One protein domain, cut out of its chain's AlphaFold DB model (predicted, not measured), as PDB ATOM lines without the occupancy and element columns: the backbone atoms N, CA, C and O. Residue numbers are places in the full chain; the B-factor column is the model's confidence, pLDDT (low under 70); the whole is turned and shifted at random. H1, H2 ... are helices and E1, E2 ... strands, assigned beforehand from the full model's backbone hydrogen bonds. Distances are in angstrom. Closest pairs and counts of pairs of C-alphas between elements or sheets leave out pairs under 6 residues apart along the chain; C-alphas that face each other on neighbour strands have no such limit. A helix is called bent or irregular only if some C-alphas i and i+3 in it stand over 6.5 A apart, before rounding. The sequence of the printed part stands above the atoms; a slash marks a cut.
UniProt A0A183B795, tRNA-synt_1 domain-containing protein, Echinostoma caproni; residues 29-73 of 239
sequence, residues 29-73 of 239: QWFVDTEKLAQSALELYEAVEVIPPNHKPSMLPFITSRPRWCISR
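Overview. This is residues 29 to 73 of the 239 residues of the protein "tRNA-synt_1 domain-containing protein" of Echinostoma caproni (UniProt A0A183B795). This is a narrow, elongated loop: E1 and H1 run out, H2 folds back beside H1, and E2 pairs with E1 at one end. The 45 printed residues include, in order, E1, H1, H2 and E2; the sheet E1 - E2 is antiparallel, the class mostly helix. It is loose, with a radius of gyration of the C-alphas of 12.4 A and spans of 37 by 20 by 14 A.

Along the chain. Find C-alpha 31 at (-12.476, -23.757, 23.680), where E1, residues 31 to 33, begins its 6.4 A. H1, residues 35 to 46, runs 17.8 A; H2, residues 53 to 64, 19.6 A. Both are irregular: C-alphas 36 and 39 are 7.1 A apart, as are 54 and 57. E2, residues 68 to 70, runs 6.5 A to C-alpha 70 at (-11.633, -19.966, 21.637).

Arrangement. See E1 and E2 antiparallel at 156 degrees, N 32 and O 69 within hydrogen-bond range at 2.9 A. H1 and H2, a helical hairpin, run opposite ways at a shallow tilt of 12 degrees. H2 touches H1 with residues 60 to 64 alone, closest at the C-alphas of Ala 38 and Ile 63, 5.8 A. Within range are 6 of 8 O i to N i+4 pairs in H1 and 2 of 8 in H2, beside 6 of 9 O i to N i+3 pairs in H2.

Size, cuts and confidence. The farthest C-alphas, Gln 29 and Pro 53, are 36.8 A apart. The printed part has no cut, no link is long, and no printed residue is under 70 in pLDDT.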
ATOM      1  N   GLN A  29      -9.546 -26.481  17.361       91.81
ATOM      2  CA  GLN A  29      -9.203 -25.379  18.261       91.81
ATOM      3  C   GLN A  29      -9.660 -25.720  19.687       91.81
ATOM      4  O   GLN A  29     -10.602 -26.487  19.887       91.81
ATOM      5  N   TRP A  30      -9.018 -25.104  20.674       92.31
ATOM      6  CA  TRP A  30      -9.338 -25.232  22.090       92.31
ATOM      7  C   TRP A  30     -10.350 -24.174  22.516       92.31
ATOM      8  O   TRP A  30     -10.154 -22.978  22.276       92.31
ATOM      9  N   PHE A  31     -11.404 -24.617  23.197       93.00
ATOM     10  CA  PHE A  31     -12.476 -23.757  23.680       93.00
ATOM     11  C   PHE A  31     -12.692 -23.929  25.179       93.00
ATOM     12  O   PHE A  31     -12.649 -25.043  25.697       93.00
ATOM     13  N   VAL A  32     -12.994 -22.822  25.847       92.38
ATOM     14  CA  VAL A  32     -13.544 -22.805  27.203       92.38
ATOM     15  C   VAL A  32     -15.056 -22.639  27.105       92.38
ATOM     16  O   VAL A  32     -15.548 -21.789  26.361       92.38
ATOM     17  N   ASP A  33     -15.777 -23.471  27.849       92.00
ATOM     18  CA  ASP A  33     -17.229 -23.410  28.008       92.00
ATOM     19  C   ASP A  33     -17.589 -22.273  28.974       92.00
ATOM     20  O   ASP A  33     -17.476 -22.408  30.193       92.00
ATOM     21  N   THR A  34     -17.949 -21.119  28.412       91.62
ATOM     22  CA  THR A  34     -18.278 -19.906  29.172       91.62
ATOM     23  C   THR A  34     -19.743 -19.857  29.585       91.62
ATOM     24  O   THR A  34     -20.091 -19.070  30.460       91.62
ATOM     25  N   GLU A  35     -20.594 -20.722  29.029       89.88
ATOM     26  CA  GLU A  35     -22.008 -20.826  29.401       89.88
ATOM     27  C   GLU A  35     -22.160 -21.170  30.890       89.88
ATOM     28  O   GLU A  35     -22.936 -20.539  31.606       89.88
ATOM     29  N   LYS A  36     -21.310 -22.073  31.393       89.50
ATOM     30  CA  LYS A  36     -21.246 -22.439  32.819       89.50
ATOM     31  C   LYS A  36     -20.799 -21.303  33.741       89.50
ATOM     32  O   LYS A  36     -21.032 -21.375  34.941       89.50
ATOM     33  N   LEU A  37     -20.134 -20.285  33.196       90.19
ATOM     34  CA  LEU A  37     -19.604 -19.145  33.949       90.19
ATOM     35  C   LEU A  37     -20.517 -17.916  33.866       90.19
ATOM     36  O   LEU A  37     -20.362 -16.993  34.663       90.19
ATOM     37  N   ALA A  38     -21.458 -17.890  32.918       89.38
ATOM     38  CA  ALA A  38     -22.255 -16.709  32.607       89.38
ATOM     39  C   ALA A  38     -23.086 -16.227  33.805       89.38
ATOM     40  O   ALA A  38     -23.077 -15.036  34.107       89.38
ATOM     41  N   GLN A  39     -23.744 -17.146  34.520       90.75
ATOM     42  CA  GLN A  39     -24.587 -16.804  35.669       90.75
ATOM     43  C   GLN A  39     -23.772 -16.164  36.803       90.75
ATOM     44  O   GLN A  39     -24.083 -15.058  37.238       90.75
ATOM     45  N   SER A  40     -22.675 -16.803  37.219       92.50
ATOM     46  CA  SER A  40     -21.798 -16.261  38.263       92.50
ATOM     47  C   SER A  40     -21.145 -14.940  37.847       92.50
ATOM     48  O   SER A  40     -20.962 -14.048  38.672       92.50
ATOM     49  N   ALA A  41     -20.809 -14.779  36.563       92.44
ATOM     50  CA  ALA A  41     -20.271 -13.526  36.046       92.44
ATOM     51  C   ALA A  41     -21.303 -12.386  36.087       92.44
ATOM     52  O   ALA A  41     -20.930 -11.258  36.404       92.44
ATOM     53  N   LEU A  42     -22.581 -12.662  35.798       92.06
ATOM     54  CA  LEU A  42     -23.662 -11.674  35.893       92.06
ATOM     55  C   LEU A  42     -23.865 -11.201  37.334       92.06
ATOM     56  O   LEU A  42     -23.886  -9.996  37.569       92.06
ATOM     57  N   GLU A  43     -23.940 -12.135  38.283       93.69
ATOM     58  CA  GLU A  43     -24.100 -11.837  39.713       93.69
ATOM     59  C   GLU A  43     -22.959 -10.954  40.236       93.69
ATOM     60  O   GLU A  43     -23.190  -9.944  40.900       93.69
ATOM     61  N   LEU A  44     -21.712 -11.275  39.877       94.12
ATOM     62  CA  LEU A  44     -20.555 -10.461  40.258       94.12
ATOM     63  C   LEU A  44     -20.544  -9.094  39.560       94.12
ATOM     64  O   LEU A  44     -20.126  -8.100  40.155       94.12
ATOM     65  N   TYR A  45     -21.009  -9.018  38.311       94.12
ATOM     66  CA  TYR A  45     -21.048  -7.773  37.546       94.12
ATOM     67  C   TYR A  45     -22.060  -6.756  38.105       94.12
ATOM     68  O   TYR A  45     -21.870  -5.545  37.948       94.12
ATOM     69  N   GLU A  46     -23.098  -7.200  38.821       92.50
ATOM     70  CA  GLU A  46     -24.021  -6.294  39.517       92.50
ATOM     71  C   GLU A  46     -23.308  -5.415  40.550       92.50
ATOM     72  O   GLU A  46     -23.618  -4.225  40.652       92.50
ATOM     73  N   ALA A  47     -22.295  -5.946  41.236       94.31
ATOM     74  CA  ALA A  47     -21.504  -5.206  42.217       94.31
ATOM     75  C   ALA A  47     -20.442  -4.279  41.588       94.31
ATOM     76  O   ALA A  47     -19.874  -3.437  42.282       94.31
ATOM     77  N   VAL A  48     -20.168  -4.399  40.283       94.69
ATOM     78  CA  VAL A  48     -19.146  -3.591  39.601       94.69
ATOM     79  C   VAL A  48     -19.668  -2.179  39.335       94.69
ATOM     80  O   VAL A  48     -20.700  -1.984  38.684       94.69
ATOM     81  N   GLU A  49     -18.935  -1.173  39.803       95.00
ATOM     82  CA  GLU A  49     -19.189   0.225  39.468       95.00
ATOM     83  C   GLU A  49     -18.632   0.534  38.071       95.00
ATOM     84  O   GLU A  49     -17.436   0.403  37.813       95.00
ATOM     85  N   VAL A  50     -19.511   0.920  37.143       94.88
ATOM     86  CA  VAL A  50     -19.140   1.267  35.766       94.88
ATOM     87  C   VAL A  50     -19.235   2.773  35.605       94.88
ATOM     88  O   VAL A  50     -20.282   3.360  35.870       94.88
ATOM     89  N   ILE A  51     -18.157   3.392  35.131       95.25
ATOM     90  CA  ILE A  51     -18.100   4.832  34.883       95.25
ATOM     91  C   ILE A  51     -17.967   5.054  33.370       95.25
ATOM     92  O   ILE A  51     -16.962   4.634  32.793       95.25
ATOM     93  N   PRO A  52     -18.938   5.713  32.708       94.62
ATOM     94  CA  PRO A  52     -20.202   6.244  33.243       94.62
ATOM     95  C   PRO A  52     -21.286   5.156  33.474       94.62
ATOM     96  O   PRO A  52     -21.336   4.173  32.731       94.62
ATOM     97  N   PRO A  53     -22.223   5.348  34.432       91.75
ATOM     98  CA  PRO A  53     -23.176   4.310  34.862       91.75
ATOM     99  C   PRO A  53     -24.132   3.848  33.758       91.75
ATOM    100  O   PRO A  53     -24.509   2.678  33.700       91.75
ATOM    101  N   ASN A  54     -24.458   4.735  32.816       93.44
ATOM    102  CA  ASN A  54     -25.342   4.436  31.687       93.44
ATOM    103  C   ASN A  54     -24.776   3.358  30.743       93.44
ATOM    104  O   ASN A  54     -25.519   2.807  29.937       93.44
ATOM    105  N   HIS A  55     -23.478   3.046  30.834       94.25
ATOM    106  CA  HIS A  55     -22.824   2.022  30.014       94.25
ATOM    107  C   HIS A  55     -22.892   0.623  30.637       94.25
ATOM    108  O   HIS A  55     -22.557  -0.359  29.973       94.25
ATOM    109  N   LYS A  56     -23.352   0.492  31.887       91.94
ATOM    110  CA  LYS A  56     -23.440  -0.803  32.571       91.94
ATOM    111  C   LYS A  56     -24.241  -1.861  31.784       91.94
ATOM    112  O   LYS A  56     -23.745  -2.987  31.683       91.94
ATOM    113  N   PRO A  57     -25.387  -1.540  31.144       92.56
ATOM    114  CA  PRO A  57     -26.151  -2.515  30.362       92.56
ATOM    115  C   PRO A  57     -25.419  -3.036  29.118       92.56
ATOM    116  O   PRO A  57     -25.720  -4.132  28.654       92.56
ATOM    117  N   SER A  58     -24.446  -2.292  28.580       91.25
ATOM    118  CA  SER A  58     -23.751  -2.663  27.342       91.25
ATOM    119  C   SER A  58     -22.926  -3.943  27.471       91.25
ATOM    120  O   SER A  58     -22.696  -4.594  26.458       91.25
ATOM    121  N   MET A  59     -22.506  -4.327  28.682       90.00
ATOM    122  CA  MET A  59     -21.726  -5.550  28.922       90.00
ATOM    123  C   MET A  59     -22.598  -6.813  29.018       90.00
ATOM    124  O   MET A  59     -22.126  -7.909  28.722       90.00
ATOM    125  N   LEU A  60     -23.878  -6.678  29.386       89.56
ATOM    126  CA  LEU A  60     -24.769  -7.820  29.638       89.56
ATOM    127  C   LEU A  60     -24.916  -8.748  28.415       89.56
ATOM    128  O   LEU A  60     -24.801  -9.967  28.581       89.56
ATOM    129  N   PRO A  61     -25.073  -8.233  27.174       89.75
ATOM    130  CA  PRO A  61     -25.087  -9.080  25.987       89.75
ATOM    131  C   PRO A  61     -23.760  -9.808  25.764       89.75
ATOM    132  O   PRO A  61     -23.767 -10.922  25.260       89.75
ATOM    133  N   PHE A  62     -22.610  -9.235  26.133       86.62
ATOM    134  CA  PHE A  62     -21.316  -9.904  25.941       86.62
ATOM    135  C   PHE A  62     -21.134 -11.100  26.873       86.62
ATOM    136  O   PHE A  62     -20.555 -12.100  26.449       86.62
ATOM    137  N   ILE A  63     -21.656 -11.012  28.100       87.56
ATOM    138  CA  ILE A  63     -21.622 -12.109  29.075       87.56
ATOM    139  C   ILE A  63     -22.570 -13.241  28.646       87.56
ATOM    140  O   ILE A  63     -22.231 -14.412  28.773       87.56
ATOM    141  N   THR A  64     -23.734 -12.901  28.083       84.69
ATOM    142  CA  THR A  64     -24.797 -13.871  27.754       84.69
ATOM    143  C   THR A  64     -24.726 -14.451  26.337       84.69
ATOM    144  O   THR A  64     -25.126 -15.591  26.125       84.69
ATOM    145  N   SER A  65     -24.215 -13.712  25.346       83.00
ATOM    146  CA  SER A  65     -24.268 -14.114  23.924       83.00
ATOM    147  C   SER A  65     -23.123 -15.017  23.454       83.00
ATOM    148  O   SER A  65     -23.143 -15.483  22.312       83.00
ATOM    149  N   ARG A  66     -22.104 -15.265  24.287       81.31
ATOM    150  CA  ARG A  66     -20.909 -16.032  23.902       81.31
ATOM    151  C   ARG A  66     -20.800 -17.325  24.714       81.31
ATOM    152  O   ARG A  66     -20.222 -17.301  25.797       81.31
ATOM    153  N   PRO A  67     -21.288 -18.466  24.190       82.69
ATOM    154  CA  PRO A  67     -21.271 -19.735  24.926       82.69
ATOM    155  C   PRO A  67     -19.889 -20.404  24.964       82.69
ATOM    156  O   PRO A  67     -19.632 -21.249  25.814       82.69
ATOM    157  N   ARG A  68     -18.993 -20.072  24.024       91.38
ATOM    158  CA  ARG A  68     -17.664 -20.690  23.914       91.38
ATOM    159  C   ARG A  68     -16.603 -19.649  23.605       91.38
ATOM    160  O   ARG A  68     -16.750 -18.860  22.670       91.38
ATOM    161  N   TRP A  69     -15.497 -19.698  24.337       92.19
ATOM    162  CA  TRP A  69     -14.335 -18.847  24.106       92.19
ATOM    163  C   TRP A  69     -13.184 -19.660  23.516       92.19
ATOM    164  O   TRP A  69     -12.623 -20.524  24.179       92.19
ATOM    165  N   CYS A  70     -12.819 -19.379  22.261       92.94
ATOM    166  CA  CYS A  70     -11.633 -19.966  21.637       92.94
ATOM    167  C   CYS A  70     -10.357 -19.384  22.261       92.94
ATOM    168  O   CYS A  70     -10.074 -18.190  22.073       92.94
ATOM    169  N   ILE A  71      -9.574 -20.226  22.938       93.19
ATOM    170  CA  ILE A  71      -8.331 -19.844  23.625       93.19
ATOM    171  C   ILE A  71      -7.068 -20.165  22.816       93.19
ATOM    172  O   ILE A  71      -6.044 -19.519  23.012       93.19
ATOM    173  N   SER A  72      -7.125 -21.101  21.866       93.25
ATOM    174  CA  SER A  72      -5.962 -21.461  21.048       93.25
ATOM    175  C   SER A  72      -5.695 -20.468  19.927       93.25
ATOM    176  O   SER A  72      -6.612 -19.936  19.300       93.25
ATOM    177  N   ARG A  73      -4.417 -20.225  19.639       90.50
ATOM    178  CA  ARG A  73      -3.958 -19.396  18.523       90.50
ATOM    179  C   ARG A  73      -2.735 -20.050  17.892       90.50
ATOM    180  O   ARG A  73      -1.855 -20.512  18.606       90.50
TER     181      ARG A  73